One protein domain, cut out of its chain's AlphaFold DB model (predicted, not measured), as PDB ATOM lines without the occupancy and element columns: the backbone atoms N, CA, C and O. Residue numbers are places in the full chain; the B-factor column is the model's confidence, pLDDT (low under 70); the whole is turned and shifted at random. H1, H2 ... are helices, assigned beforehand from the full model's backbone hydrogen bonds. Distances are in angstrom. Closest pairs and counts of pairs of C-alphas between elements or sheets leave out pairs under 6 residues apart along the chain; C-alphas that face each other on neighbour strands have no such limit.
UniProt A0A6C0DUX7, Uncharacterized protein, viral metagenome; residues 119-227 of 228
ATOM      1  N   ASN A 119     184.042 159.928 162.463       83.00
ATOM      2  CA  ASN A 119     182.835 160.138 163.252       83.00
ATOM      3  C   ASN A 119     182.420 158.892 164.036       83.00
ATOM      4  O   ASN A 119     182.019 159.017 165.193       83.00
ATOM      5  N   LEU A 120     182.538 157.693 163.457       81.81
ATOM      6  CA  LEU A 120     182.234 156.442 164.160       81.81
ATOM      7  C   LEU A 120     183.182 156.223 165.336       81.81
ATOM      8  O   LEU A 120     182.736 155.819 166.409       81.81
ATOM      9  N   ILE A 121     184.466 156.545 165.167       84.00
ATOM     10  CA  ILE A 121     185.456 156.469 166.248       84.00
ATOM     11  C   ILE A 121     185.074 157.446 167.358       84.00
ATOM     12  O   ILE A 121     184.890 157.035 168.503       84.00
ATOM     13  N   ILE A 122     184.881 158.722 167.024       88.56
ATOM     14  CA  ILE A 122     184.561 159.769 168.002       88.56
ATOM     15  C   ILE A 122     183.256 159.470 168.741       88.56
ATOM     16  O   ILE A 122     183.182 159.672 169.953       88.56
ATOM     17  N   ASN A 123     182.247 158.931 168.055       87.88
ATOM     18  CA  ASN A 123     180.978 158.567 168.679       87.88
ATOM     19  C   ASN A 123     181.158 157.536 169.805       87.88
ATOM     20  O   ASN A 123     180.509 157.684 170.842       87.88
ATOM     21  N   LYS A 124     182.080 156.566 169.670       88.31
ATOM     22  CA  LYS A 124     182.399 155.602 170.745       88.31
ATOM     23  C   LYS A 124     182.924 156.322 171.999       88.31
ATOM     24  O   LYS A 124     182.456 156.058 173.108       88.31
ATOM     25  N   TYR A 125     183.840 157.279 171.826       91.06
ATOM     26  CA  TYR A 125     184.387 158.084 172.929       91.06
ATOM     27  C   TYR A 125     183.330 158.988 173.564       91.06
ATOM     28  O   TYR A 125     183.204 159.022 174.789       91.06
ATOM     29  N   LEU A 126     182.544 159.690 172.744       89.50
ATOM     30  CA  LEU A 126     181.485 160.584 173.212       89.50
ATOM     31  C   LEU A 126     180.437 159.832 174.026       89.50
ATOM     32  O   LEU A 126     180.112 160.259 175.129       89.50
ATOM     33  N   GLN A 127     179.936 158.704 173.518       88.62
ATOM     34  CA  GLN A 127     178.934 157.901 174.219       88.62
ATOM     35  C   GLN A 127     179.436 157.450 175.590       88.62
ATOM     36  O   GLN A 127     178.724 157.583 176.589       88.62
ATOM     37  N   ARG A 128     180.681 156.965 175.662       88.62
ATOM     38  CA  ARG A 128     181.250 156.491 176.926       88.62
ATOM     39  C   ARG A 128     181.536 157.638 177.898       88.62
ATOM     40  O   ARG A 128     181.282 157.478 179.091       88.62
ATOM     41  N   LEU A 129     181.998 158.792 177.408       89.62
ATOM     42  CA  LEU A 129     182.195 159.985 178.231       89.62
ATOM     43  C   LEU A 129     180.861 160.502 178.782       89.62
ATOM     44  O   LEU A 129     180.756 160.693 179.990       89.62
ATOM     45  N   ILE A 130     179.837 160.660 177.938       88.50
ATOM     46  CA  ILE A 130     178.495 161.110 178.351       88.50
ATOM     47  C   ILE A 130     177.921 160.163 179.408       88.50
ATOM     48  O   ILE A 130     177.442 160.619 180.444       88.50
ATOM     49  N   GLY A 131     178.040 158.849 179.194       85.94
ATOM     50  CA  GLY A 131     177.596 157.835 180.154       85.94
ATOM     51  C   GLY A 131     178.391 157.804 181.464       85.94
ATOM     52  O   GLY A 131     177.963 157.157 182.415       85.94
ATOM     53  N   SER A 132     179.538 158.487 181.541       87.56
ATOM     54  CA  SER A 132     180.349 158.575 182.762       87.56
ATOM     55  C   SER A 132     179.927 159.700 183.718       87.56
ATOM     56  O   SER A 132     180.463 159.760 184.828       87.56
ATOM     57  N   TYR A 133     178.982 160.553 183.296       86.75
ATOM     58  CA  TYR A 133     178.417 161.664 184.067       86.75
ATOM     59  C   TYR A 133     176.920 161.450 184.375       86.75
ATOM     60  O   TYR A 133     176.237 160.710 183.661       86.75
ATOM     61  N   PRO A 134     176.366 162.106 185.416       82.00
ATOM     62  CA  PRO A 134     174.960 161.956 185.786       82.00
ATOM     63  C   PRO A 134     173.994 162.410 184.678       82.00
ATOM     64  O   PRO A 134     173.971 163.575 184.278       82.00
ATOM     65  N   VAL A 135     173.116 161.500 184.236       73.31
ATOM     66  CA  VAL A 135     172.131 161.752 183.162       73.31
ATOM     67  C   VAL A 135     171.150 162.878 183.520       73.31
ATOM     68  O   VAL A 135     170.749 163.658 182.655       73.31
ATOM     69  N   LYS A 136     170.791 163.002 184.805       65.38
ATOM     70  CA  LYS A 136     169.808 163.984 185.297       65.38
ATOM     71  C   LYS A 136     170.213 165.434 185.008       65.38
ATOM     72  O   LYS A 136     169.342 166.265 184.768       65.38
ATOM     73  N   SER A 137     171.512 165.721 184.964       67.88
ATOM     74  CA  SER A 137     172.036 167.086 184.852       67.88
ATOM     75  C   SER A 137     172.129 167.599 183.408       67.88
ATOM     76  O   SER A 137     172.420 168.776 183.202       67.88
ATOM     77  N   LYS A 138     171.881 166.743 182.396       81.75
ATOM     78  CA  LYS A 138     171.956 167.078 180.953       81.75
ATOM     79  C   LYS A 138     173.165 167.971 180.608       81.75
ATOM     80  O   LYS A 138     173.027 168.989 179.924       81.75
ATOM     81  N   LEU A 139     174.340 167.591 181.125       87.19
ATOM     82  CA  LEU A 139     175.595 168.349 180.999       87.19
ATOM     83  C   LEU A 139     176.052 168.463 179.540       87.19
ATOM     84  O   LEU A 139     176.566 169.496 179.120       87.19
ATOM     85  N   PHE A 140     175.792 167.414 178.762       88.25
ATOM     86  CA  PHE A 140     176.051 167.340 177.331       88.25
ATOM     87  C   PHE A 140     174.757 167.619 176.564       88.25
ATOM     88  O   PHE A 140     173.749 166.940 176.779       88.25
ATOM     89  N   ARG A 141     174.774 168.614 175.673       87.44
ATOM     90  CA  ARG A 141     173.610 169.019 174.871       87.44
ATOM     91  C   ARG A 141     173.933 168.967 173.382       87.44
ATOM     92  O   ARG A 141     175.010 169.378 172.958       87.44
ATOM     93  N   THR A 142     172.989 168.470 172.596       84.69
ATOM     94  CA  THR A 142     173.034 168.525 171.130       84.69
ATOM     95  C   THR A 142     172.737 169.948 170.655       84.69
ATOM     96  O   THR A 142     171.880 170.621 171.232       84.69
ATOM     97  N   GLY A 143     173.420 170.412 169.611       79.38
ATOM     98  CA  GLY A 143     173.275 171.759 169.067       79.38
ATOM     99  C   GLY A 143     174.053 172.838 169.824       79.38
ATOM    100  O   GLY A 143     174.917 172.577 170.670       79.38
ATOM    101  N   ALA A 144     173.742 174.094 169.499       77.38
ATOM    102  CA  ALA A 144     174.348 175.251 170.140       77.38
ATOM    103  C   ALA A 144     173.908 175.346 171.608       77.38
ATOM    104  O   ALA A 144     172.722 175.413 171.926       77.38
ATOM    105  N   THR A 145     174.878 175.394 172.514       83.88
ATOM    106  CA  THR A 145     174.621 175.624 173.934       83.88
ATOM    107  C   THR A 145     175.604 176.632 174.513       83.88
ATOM    108  O   THR A 145     176.558 177.041 173.845       83.88
ATOM    109  N   LYS A 146     175.325 177.074 175.738       81.38
ATOM    110  CA  LYS A 146     176.158 178.007 176.495       81.38
ATOM    111  C   LYS A 146     176.587 177.350 177.800       81.38
ATOM    112  O   LYS A 146     175.862 176.516 178.349       81.38
ATOM    113  N   ARG A 147     177.723 177.807 178.319       84.12
ATOM    114  CA  ARG A 147     178.207 177.502 179.669       84.12
ATOM    115  C   ARG A 147     177.076 177.658 180.695       84.12
ATOM    116  O   ARG A 147     176.313 178.627 180.598       84.12
ATOM    117  N   PRO A 148     176.914 176.713 181.635       84.44
ATOM    118  CA  PRO A 148     177.845 175.645 182.036       84.44
ATOM    119  C   PRO A 148     177.717 174.319 181.254       84.44
ATOM    120  O   PRO A 148     178.322 173.324 181.633       84.44
ATOM    121  N   TYR A 149     176.920 174.268 180.185       89.06
ATOM    122  CA  TYR A 149     176.682 173.035 179.428       89.06
ATOM    123  C   TYR A 149     177.652 172.904 178.250       89.06
ATOM    124  O   TYR A 149     178.067 173.905 177.663       89.06
ATOM    125  N   LEU A 150     177.975 171.668 177.872       88.81
ATOM    126  CA  LEU A 150     178.894 171.355 176.779       88.81
ATOM    127  C   LEU A 150     178.115 170.970 175.513       88.81
ATOM    128  O   LEU A 150     177.247 170.095 175.538       88.81
ATOM    129  N   SER A 151     178.424 171.634 174.394       90.19
ATOM    130  CA  SER A 151     177.843 171.322 173.080       90.19
ATOM    131  C   SER A 151     178.534 170.104 172.477       90.19
ATOM    132  O   SER A 151     179.719 170.167 172.144       90.19
ATOM    133  N   VAL A 152     177.789 169.011 172.306       88.44
ATOM    134  CA  VAL A 152     178.308 167.763 171.725       88.44
ATOM    135  C   VAL A 152     178.838 167.995 170.311       88.44
ATOM    136  O   VAL A 152     179.848 167.406 169.945       88.44
ATOM    137  N   ASP A 153     178.213 168.886 169.539       88.25
ATOM    138  CA  ASP A 153     178.620 169.153 168.157       88.25
ATOM    139  C   ASP A 153     179.953 169.900 168.096       88.25
ATOM    140  O   ASP A 153     180.874 169.447 167.418       88.25
ATOM    141  N   LYS A 154     180.121 170.954 168.906       88.75
ATOM    142  CA  LYS A 154     181.412 171.653 169.013       88.75
ATOM    143  C   LYS A 154     182.514 170.746 169.554       88.75
ATOM    144  O   LYS A 154     183.660 170.824 169.119       88.75
ATOM    145  N   PHE A 155     182.178 169.887 170.513       90.12
ATOM    146  CA  PHE A 155     183.143 168.949 171.074       90.12
ATOM    147  C   PHE A 155     183.540 167.873 170.054       90.12
ATOM    148  O   PHE A 155     184.720 167.550 169.936       90.12
ATOM    149  N   ARG A 156     182.593 167.390 169.236       90.19
ATOM    150  CA  ARG A 156     182.874 166.493 168.104       90.19
ATOM    151  C   ARG A 156     183.819 167.146 167.097       90.19
ATOM    152  O   ARG A 156     184.798 166.517 166.711       90.19
ATOM    153  N   GLU A 157     183.580 168.400 166.723       90.12
ATOM    154  CA  GLU A 157     184.483 169.159 165.844       90.12
ATOM    155  C   GLU A 157     185.892 169.301 166.438       90.12
ATOM    156  O   GLU A 157     186.889 169.170 165.724       90.12
ATOM    157  N   ALA A 158     185.999 169.531 167.751       89.88
ATOM    158  CA  ALA A 158     187.286 169.612 168.437       89.88
ATOM    159  C   ALA A 158     188.033 168.265 168.454       89.88
ATOM    160  O   ALA A 158     189.256 168.245 168.283       89.88
ATOM    161  N   LEU A 159     187.315 167.149 168.611       90.25
ATOM    162  CA  LEU A 159     187.884 165.799 168.550       90.25
ATOM    163  C   LEU A 159     188.261 165.384 167.124       90.25
ATOM    164  O   LEU A 159     189.290 164.739 166.946       90.25
ATOM    165  N   LEU A 160     187.492 165.793 166.107       89.38
ATOM    166  CA  LEU A 160     187.801 165.527 164.694       89.38
ATOM    167  C   LEU A 160     189.179 166.066 164.308       89.38
ATOM    168  O   LEU A 160     189.952 165.365 163.662       89.38
ATOM    169  N   LYS A 161     189.527 167.267 164.783       89.00
ATOM    170  CA  LYS A 161     190.851 167.875 164.561       89.00
ATOM    171  C   LYS A 161     192.006 167.089 165.192       89.00
ATOM    172  O   LYS A 161     193.150 167.317 164.826       89.00
ATOM    173  N   ARG A 162     191.718 166.196 166.143       88.88
ATOM    174  CA  ARG A 162     192.698 165.424 166.927       88.88
ATOM    175  C   ARG A 162     192.462 163.916 166.815       88.88
ATOM    176  O   ARG A 162     192.918 163.151 167.665       88.88
ATOM    177  N   VAL A 163     191.738 163.471 165.783       87.19
ATOM    178  CA  VAL A 163     191.273 162.081 165.679       87.19
ATOM    179  C   VAL A 163     192.429 161.084 165.613       87.19
ATOM    180  O   VAL A 163     192.337 160.002 166.186       87.19
ATOM    181  N   ASP A 164     193.545 161.446 164.980       85.31
ATOM    182  CA  ASP A 164     194.703 160.555 164.865       85.31
ATOM    183  C   ASP A 164     195.391 160.312 166.211       85.31
ATOM    184  O   ASP A 164     195.870 159.208 166.465       85.31
ATOM    185  N   ASN A 165     195.374 161.296 167.111       86.88
ATOM    186  CA  ASN A 165     195.858 161.128 168.480       86.88
ATOM    187  C   ASN A 165     194.824 160.429 169.364       86.88
ATOM    188  O   ASN A 165     195.191 159.605 170.200       86.88
ATOM    189  N   LEU A 166     193.530 160.669 169.121       87.19
ATOM    190  CA  LEU A 166     192.442 159.962 169.797       87.19
ATOM    191  C   LEU A 166     192.491 158.446 169.542       87.19
ATOM    192  O   LEU A 166     192.180 157.667 170.434       87.19
ATOM    193  N   LYS A 167     192.934 158.006 168.356       84.62
ATOM    194  CA  LYS A 167     193.117 156.576 168.036       84.62
ATOM    195  C   LYS A 167     194.239 155.900 168.832       84.62
ATOM    196  O   LYS A 167     194.228 154.682 168.958       84.62
ATOM    197  N   LYS A 168     195.212 156.664 169.340       87.94
ATOM    198  CA  LYS A 168     196.386 156.133 170.061       87.94
ATOM    199  C   LYS A 168     196.113 155.875 171.544       87.94
ATOM    200  O   LYS A 168     196.909 155.215 172.206       87.94
ATOM    201  N   ILE A 169     195.029 156.425 172.084       89.00
ATOM    202  CA  ILE A 169     194.643 156.295 173.491       89.00
ATOM    203  C   ILE A 169     193.461 155.330 173.615       89.00
ATOM    204  O   ILE A 169     192.673 155.209 172.690       89.00
ATOM    205  N   SER A 170     193.319 154.621 174.740       89.69
ATOM    206  CA  SER A 170     192.109 153.829 174.991       89.69
ATOM    207  C   SER A 170     190.960 154.717 175.474       89.69
ATOM    208  O   SER A 170     191.178 155.762 176.099       89.69
ATOM    209  N   ILE A 171     189.719 154.276 175.250       88.75
ATOM    210  CA  ILE A 171     188.517 154.986 175.710       88.75
ATOM    211  C   ILE A 171     188.545 155.194 177.232       88.75
ATOM    212  O   ILE A 171     188.235 156.288 177.703       88.75
ATOM    213  N   GLU A 172     188.950 154.191 178.018       88.31
ATOM    214  CA  GLU A 172     189.002 154.339 179.480       88.31
ATOM    215  C   GLU A 172     190.051 155.357 179.919       88.31
ATOM    216  O   GLU A 172     189.779 156.171 180.807       88.31
ATOM    217  N   LYS A 173     191.230 155.344 179.282       90.50
ATOM    218  CA  LYS A 173     192.289 156.304 179.592       90.50
ATOM    219  C   LYS A 173     191.830 157.720 179.251       90.50
ATOM    220  O   LYS A 173     191.949 158.599 180.097       90.50
ATOM    221  N   PHE A 174     191.206 157.923 178.091       92.50
ATOM    222  CA  PHE A 174     190.634 159.218 177.715       92.50
ATOM    223  C   PHE A 174     189.620 159.732 178.750       92.50
ATOM    224  O   PHE A 174     189.710 160.874 179.190       92.50
ATOM    225  N   ILE A 175     188.694 158.884 179.211       91.88
ATOM    226  CA  ILE A 175     187.698 159.280 180.222       91.88
ATOM    227  C   ILE A 175     188.358 159.629 181.552       91.88
ATOM    228  O   ILE A 175     187.956 160.600 182.196       91.88
ATOM    229  N   LYS A 176     189.368 158.858 181.971       91.06
ATOM    230  CA  LYS A 176     190.131 159.140 183.190       91.06
ATOM    231  C   LYS A 176     190.819 160.505 183.107       91.06
ATOM    232  O   LYS A 176     190.730 161.281 184.059       91.06
ATOM    233  N   GLU A 177     191.437 160.820 181.971       91.44
ATOM    234  CA  GLU A 177     192.068 162.126 181.740       91.44
ATOM    235  C   GLU A 177     191.035 163.261 181.708       91.44
ATOM    236  O   GLU A 177     191.239 164.298 182.340       91.44
ATOM    237  N   CYS A 178     189.874 163.057 181.072       92.19
ATOM    238  CA  CYS A 178     188.777 164.027 181.103       92.19
ATOM    239  C   CYS A 178     188.276 164.291 182.528       92.19
ATOM    240  O   CYS A 178     188.070 165.445 182.889       92.19
ATOM    241  N   LYS A 179     188.094 163.256 183.357       91.19
ATOM    242  CA  LYS A 179     187.672 163.425 184.759       91.19
ATOM    243  C   LYS A 179     188.728 164.151 185.588       91.19
ATOM    244  O   LYS A 179     188.397 165.079 186.313       91.19
ATOM    245  N   THR A 180     189.995 163.784 185.418       92.25
ATOM    246  CA  THR A 180     191.121 164.460 186.084       92.25
ATOM    247  C   THR A 180     191.178 165.938 185.696       92.25
ATOM    248  O   THR A 180     191.374 166.807 186.542       92.25
ATOM    249  N   THR A 181     190.952 166.231 184.417       93.19
ATOM    250  CA  THR A 181     190.893 167.598 183.894       93.19
ATOM    251  C   THR A 181     189.690 168.360 184.442       93.19
ATOM    252  O   THR A 181     189.841 169.512 184.832       93.19
ATOM    253  N   ASN A 182     188.520 167.721 184.540       92.81
ATOM    254  CA  ASN A 182     187.336 168.308 185.169       92.81
ATOM    255  C   ASN A 182     187.644 168.757 186.601       92.81
ATOM    256  O   ASN A 182     187.427 169.919 186.922       92.81
ATOM    257  N   THR A 183     188.222 167.876 187.422       91.75
ATOM    258  CA  THR A 183     188.589 168.192 188.811       91.75
ATOM    259  C   THR A 183     189.581 169.352 188.899       91.75
ATOM    260  O   THR A 183     189.385 170.247 189.713       91.75
ATOM    261  N   LYS A 184     190.606 169.386 188.036       92.25
ATOM    262  CA  LYS A 184     191.561 170.508 187.986       92.25
ATOM    263  C   LYS A 184     190.873 171.830 187.654       92.25
ATOM    264  O   LYS A 184     191.104 172.821 188.335       92.25
ATOM    265  N   ILE A 185     189.995 171.835 186.648       91.69
ATOM    266  CA  ILE A 185     189.249 173.041 186.267       91.69
ATOM    267  C   ILE A 185     188.344 173.496 187.417       91.69
ATOM    268  O   ILE A 185     188.292 174.686 187.703       91.69
ATOM    269  N   ILE A 186     187.659 172.574 188.097       91.44
ATOM    270  CA  ILE A 186     186.815 172.902 189.255       91.44
ATOM    271  C   ILE A 186     187.640 173.570 190.363       91.44
ATOM    272  O   ILE A 186     187.275 174.657 190.798       91.44
ATOM    273  N   GLN A 187     188.794 173.009 190.726       90.19
ATOM    274  CA  GLN A 187     189.693 173.597 191.732       90.19
ATOM    275  C   GLN A 187     190.197 174.994 191.334       90.19
ATOM    276  O   GLN A 187     190.225 175.914 192.152       90.19
ATOM    277  N   GLU A 188     190.570 175.190 190.066       88.50
ATOM    278  CA  GLU A 188     190.969 176.508 189.561       88.50
ATOM    279  C   GLU A 188     189.819 177.525 189.637       88.50
ATOM    280  O   GLU A 188     190.036 178.697 189.958       88.50
ATOM    281  N   LEU A 189     188.592 177.084 189.352       87.56
ATOM    282  CA  LEU A 189     187.397 177.920 189.402       87.56
ATOM    283  C   LEU A 189     186.969 178.268 190.832       87.56
ATOM    284  O   LEU A 189     186.526 179.393 191.056       87.56
ATOM    285  N   GLU A 190     187.149 177.367 191.798       86.56
ATOM    286  CA  GLU A 190     186.934 177.651 193.225       86.56
ATOM    287  C   GLU A 190     187.820 178.811 193.690       86.56
ATOM    288  O   GLU A 190     187.319 179.778 194.266       86.56
ATOM    289  N   ILE A 191     189.113 178.777 193.352       84.56
ATOM    290  CA  ILE A 191     190.065 179.845 193.703       84.56
ATOM    291  C   ILE A 191     189.674 181.168 193.032       84.56
ATOM    292  O   ILE A 191     189.716 182.227 193.663       84.56
ATOM    293  N   ARG A 192     189.268 181.128 191.756       82.94
ATOM    294  CA  ARG A 192     188.839 182.329 191.019       82.94
ATOM    295  C   ARG A 192     187.552 182.935 191.558       82.94
ATOM    296  O   ARG A 192     187.442 184.158 191.597       82.94
ATOM    297  N   SER A 193     186.618 182.109 192.031       81.88
ATOM    298  CA  SER A 193     185.345 182.578 192.591       81.88
ATOM    299  C   SER A 193     185.521 183.540 193.774       81.88
ATOM    300  O   SER A 193     184.653 184.365 194.027       81.88
ATOM    301  N   LEU A 194     186.670 183.505 194.457       78.25
ATOM    302  CA  LEU A 194     186.981 184.409 195.565       78.25
ATOM    303  C   LEU A 194     187.355 185.834 195.111       78.25
ATOM    304  O   LEU A 194     187.283 186.758 195.916       78.25
ATOM    305  N   ASN A 195     187.744 186.020 193.844       73.69
ATOM    306  CA  ASN A 195     188.366 187.254 193.347       73.69
ATOM    307  C   ASN A 195     187.650 187.892 192.137       73.69
ATOM    308  O   ASN A 195     188.043 188.978 191.706       73.69
ATOM    309  N   ASP A 196     186.644 187.231 191.554       70.31
ATOM    310  CA  ASP A 196     186.110 187.597 190.235       70.31
ATOM    311  C   ASP A 196     184.874 188.514 190.233       70.31
ATOM    312  O   ASP A 196     184.131 188.662 191.204       70.31
ATOM    313  N   LYS A 197     184.632 189.131 189.068       65.50
ATOM    314  CA  LYS A 197     183.505 190.045 188.820       65.50
ATOM    315  C   LYS A 197     182.155 189.309 188.807       65.50
ATOM    316  O   LYS A 197     182.027 188.202 188.286       65.50
ATOM    317  N   GLU A 198     181.103 190.001 189.244       64.94
ATOM    318  CA  GLU A 198     179.744 189.481 189.499       64.94
ATOM    319  C   GLU A 198     179.114 188.642 188.359       64.94
ATOM    320  O   GLU A 198     178.353 187.702 188.601       64.94
ATOM    321  N   LYS A 199     179.420 188.955 187.091       65.81
ATOM    322  CA  LYS A 199     178.852 188.254 185.925       65.81
ATOM    323  C   LYS A 199     179.531 186.911 185.637       65.81
ATOM    324  O   LYS A 199     178.841 185.977 185.229       65.81
ATOM    325  N   GLU A 200     180.844 186.811 185.842       75.62
ATOM    326  CA  GLU A 200     181.566 185.537 185.725       75.62
ATOM    327  C   GLU A 200     181.310 184.664 186.948       75.62
ATOM    328  O   GLU A 200     181.068 183.468 186.792       75.62
ATOM    329  N   LEU A 201     181.197 185.286 188.126       81.25
ATOM    330  CA  LEU A 201     180.839 184.619 189.374       81.25
ATOM    331  C   LEU A 201     179.575 183.758 189.224       81.25
ATOM    332  O   LEU A 201     179.596 182.578 189.541       81.25
ATOM    333  N   LYS A 202     178.502 184.297 188.624       83.44
ATOM    334  CA  LYS A 202     177.246 183.552 188.385       83.44
ATOM    335  C   LYS A 202     177.422 182.302 187.514       83.44
ATOM    336  O   LYS A 202     176.658 181.351 187.658       83.44
ATOM    337  N   ILE A 203     178.365 182.314 186.571       84.38
ATOM    338  CA  ILE A 203     178.658 181.150 185.720       84.38
ATOM    339  C   ILE A 203     179.514 180.154 186.499       84.38
ATOM    340  O   ILE A 203     179.219 178.962 186.465       84.38
ATOM    341  N   ILE A 204     180.524 180.647 187.219       85.88
ATOM    342  CA  ILE A 204     181.411 179.842 188.059       85.88
ATOM    343  C   ILE A 204     180.601 179.094 189.119       85.88
ATOM    344  O   ILE A 204     180.688 177.873 189.178       85.88
ATOM    345  N   THR A 205     179.726 179.776 189.864       85.81
ATOM    346  CA  THR A 205     178.857 179.143 190.869       85.81
ATOM    347  C   THR A 205     178.032 178.012 190.262       85.81
ATOM    348  O   THR A 205     178.015 176.917 190.807       85.81
ATOM    349  N   LYS A 206     177.435 178.216 189.079       86.50
ATOM    350  CA  LYS A 206     176.677 177.156 188.390       86.50
ATOM    351  C   LYS A 206     177.541 175.983 187.933       86.50
ATOM    352  O   LYS A 206     177.050 174.861 187.879       86.50
ATOM    353  N   ILE A 207     178.792 176.227 187.545       88.00
ATOM    354  CA  ILE A 207     179.736 175.161 187.184       88.00
ATOM    355  C   ILE A 207     180.097 174.329 188.418       88.00
ATOM    356  O   ILE A 207     180.095 173.104 188.327       88.00
ATOM    357  N   LEU A 208     180.352 174.991 189.550       87.44
ATOM    358  CA  LEU A 208     180.660 174.347 190.827       87.44
ATOM    359  C   LEU A 208     179.457 173.551 191.359       87.44
ATOM    360  O   LEU A 208     179.614 172.399 191.745       87.44
ATOM    361  N   GLU A 209     178.242 174.105 191.283       87.50
ATOM    362  CA  GLU A 209     176.995 173.402 191.638       87.50
ATOM    363  C   GLU A 209     176.770 172.128 190.809       87.50
ATOM    364  O   GLU A 209     176.196 171.154 191.297       87.50
ATOM    365  N   LEU A 210     177.196 172.133 189.543       87.06
ATOM    366  CA  LEU A 210     177.060 171.001 188.626       87.06
ATOM    367  C   LEU A 210     178.262 170.043 188.650       87.06
ATOM    368  O   LEU A 210     178.199 169.017 187.968       87.06
ATOM    369  N   ASP A 211     179.333 170.386 189.374       88.19
ATOM    370  CA  ASP A 211     180.630 169.690 189.380       88.19
ATOM    371  C   ASP A 211     181.159 169.395 187.956       88.19
ATOM    372  O   ASP A 211     181.675 168.318 187.636       88.19
ATOM    373  N   PHE A 212     180.970 170.353 187.038       90.25
ATOM    374  CA  PHE A 212     181.234 170.156 185.608       90.25
ATOM    375  C   PHE A 212     182.001 171.317 184.962       90.25
ATOM    376  O   PHE A 212     181.432 172.224 184.351       90.25
ATOM    377  N   GLY A 213     183.329 171.254 185.056       89.00
ATOM    378  CA  GLY A 213     184.269 172.250 184.542       89.00
ATOM    379  C   GLY A 213     184.627 172.107 183.059       89.00
ATOM    380  O   GLY A 213     185.104 173.067 182.461       89.00
ATOM    381  N   LEU A 214     184.374 170.962 182.414       90.12
ATOM    382  CA  LEU A 214     184.811 170.729 181.020       90.12
ATOM    383  C   LEU A 214     184.229 171.715 179.992       90.12
ATOM    384  O   LEU A 214     184.825 171.916 178.932       90.12
ATOM    385  N   ALA A 215     183.086 172.336 180.298       89.31
ATOM    386  CA  ALA A 215     182.465 173.365 179.468       89.31
ATOM    387  C   ALA A 215     183.075 174.766 179.652       89.31
ATOM    388  O   ALA A 215     182.698 175.673 178.918       89.31
ATOM    389  N   TRP A 216     183.970 174.980 180.625       87.44
ATOM    390  CA  TRP A 216     184.504 176.308 180.955       87.44
ATOM    391  C   TRP A 216     185.193 176.995 179.770       87.44
ATOM    392  O   TRP A 216     185.000 178.193 179.549       87.44
ATOM    393  N   ASP A 217     185.954 176.228 178.986       85.50
ATOM    394  CA  ASP A 217     186.577 176.699 177.753       85.50
ATOM    395  C   ASP A 217     185.803 176.202 176.528       85.50
ATOM    396  O   ASP A 217     185.889 175.036 176.144       85.50
ATOM    397  N   ASP A 218     185.108 177.128 175.865       77.44
ATOM    398  CA  ASP A 218     184.351 176.872 174.635       77.44
ATOM    399  C   ASP A 218     185.242 176.408 173.456       77.44
ATOM    400  O   ASP A 218     184.716 175.937 172.443       77.44
ATOM    401  N   LYS A 219     186.577 176.554 173.550       82.69
ATOM    402  CA  LYS A 219     187.553 176.084 172.547       82.69
ATOM    403  C   LYS A 219     188.188 174.734 172.888       82.69
ATOM    404  O   LYS A 219     188.928 174.208 172.057       82.69
ATOM    405  N   PHE A 220     187.900 174.179 174.066       88.44
ATOM    406  CA  PHE A 220     188.441 172.905 174.542       88.44
ATOM    407  C   PHE A 220     189.975 172.813 174.479       88.44
ATOM    408  O   PHE A 220     190.508 171.757 174.147       88.44
ATOM    409  N   LYS A 221     190.710 173.890 174.795       87.12
ATOM    410  CA  LYS A 221     192.189 173.881 174.791       87.12
ATOM    411  C   LYS A 221     192.771 172.840 175.739       87.12
ATOM    412  O   LYS A 221     193.849 172.315 175.502       87.12
ATOM    413  N   TRP A 222     192.041 172.492 176.794       89.12
ATOM    414  CA  TRP A 222     192.431 171.415 177.700       89.12
ATOM    415  C   TRP A 222     192.568 170.053 176.998       89.12
ATOM    416  O   TRP A 222     193.292 169.198 177.502       89.12
ATOM    417  N   LEU A 223     191.939 169.851 175.828       89.56
ATOM    418  CA  LEU A 223     192.157 168.652 175.015       89.56
ATOM    419  C   LEU A 223     193.595 168.542 174.516       89.56
ATOM    420  O   LEU A 223     194.045 167.419 174.341       89.56
ATOM    421  N   ASP A 224     194.320 169.646 174.328       86.81
ATOM    422  CA  ASP A 224     195.713 169.617 173.856       86.81
ATOM    423  C   ASP A 224     196.642 168.944 174.879       86.81
ATOM    424  O   ASP A 224     197.639 168.332 174.519       86.81
ATOM    425  N   ASN A 225     196.270 168.966 176.164       85.38
ATOM    426  CA  ASN A 225     197.008 168.261 177.215       85.38
ATOM    427  C   ASN A 225     196.752 166.744 177.209       85.38
ATOM    428  O   ASN A 225     197.539 165.984 177.767       85.38
ATOM    429  N   ILE A 226     195.635 166.304 176.623       86.31
ATOM    430  CA  ILE A 226     195.218 164.893 176.576       86.31
ATOM    431  C   ILE A 226     195.570 164.272 175.217       86.31
ATOM    432  O   ILE A 226     195.922 163.097 175.135       86.31
ATOM    433  N   LEU A 227     195.451 165.066 174.153       88.25
ATOM    434  CA  LEU A 227     195.582 164.701 172.746       88.25
ATOM    435  C   LEU A 227     196.485 165.735 172.030       88.25
ATOM    436  O   LEU A 227     195.958 166.536 171.252       88.25
TER     437      LEU A 227
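AT A GLANCE: This is residues 119 to 227 of the 228 residues of an uncharacterized protein of viral metagenome (UniProt A0A6C0DUX7). One long helix, H4, makes the length; H1 meets its beginning at a corner, H2 crosses H1, and H5 folds back from its far end as a hairpin. The 109 printed residues, all helix by class, include H1 to H6 in chain order and no named strand. The whole is compact, radius of gyration of the C-alphas 13.9 A, spanning 41 by 25 by 23 A.

HOW THE PARTS SIT: Start at H1, residues 119 to 130: it touches H2, residues 152 to 160, closest C-alphas Ile 122 and Leu 159, 6.9 A. H3, residues 163 to 166, is close to H1 but not clearly touching, closest C-alphas Ile 122 and Val 163, 7.5 A. Residues 124 to 129 alone of H1 touch 171 to 175 alone of H4, residues 171 to 193, at a steep tilt of 54 degrees; the closest C-alphas, Tyr 125 and Ile 171, are 5.9 A apart. Residues 186 to 193 alone of H4 touch H5, residues 198 to 209, closest C-alphas Ser 193 and Leu 201, 5.9 A. H6, residues 221 to 225, is close to H4 but not clearly touching, closest C-alphas Thr 181 and Trp 222, 7.4 A. O i to N i+4 pairs are within hydrogen-bond range throughout H1, H2 and H4, 6 of 8 in H5, 0 of 1 in H6 beside 2 of 2 O i to N i+3; H3 is too short.

IN THESE COORDINATES: Find C-alpha 119 at (182.835, 160.138, 163.252), where H1 begins. H4 runs 32.5 A from C-alpha 171 at (188.517, 154.986, 175.710).

THE WHOLE: The printed part has no cut; H1 to H2 and H5 to H6 are long links. Residues 136 to 137 and 197 to 199 have pLDDT under 70.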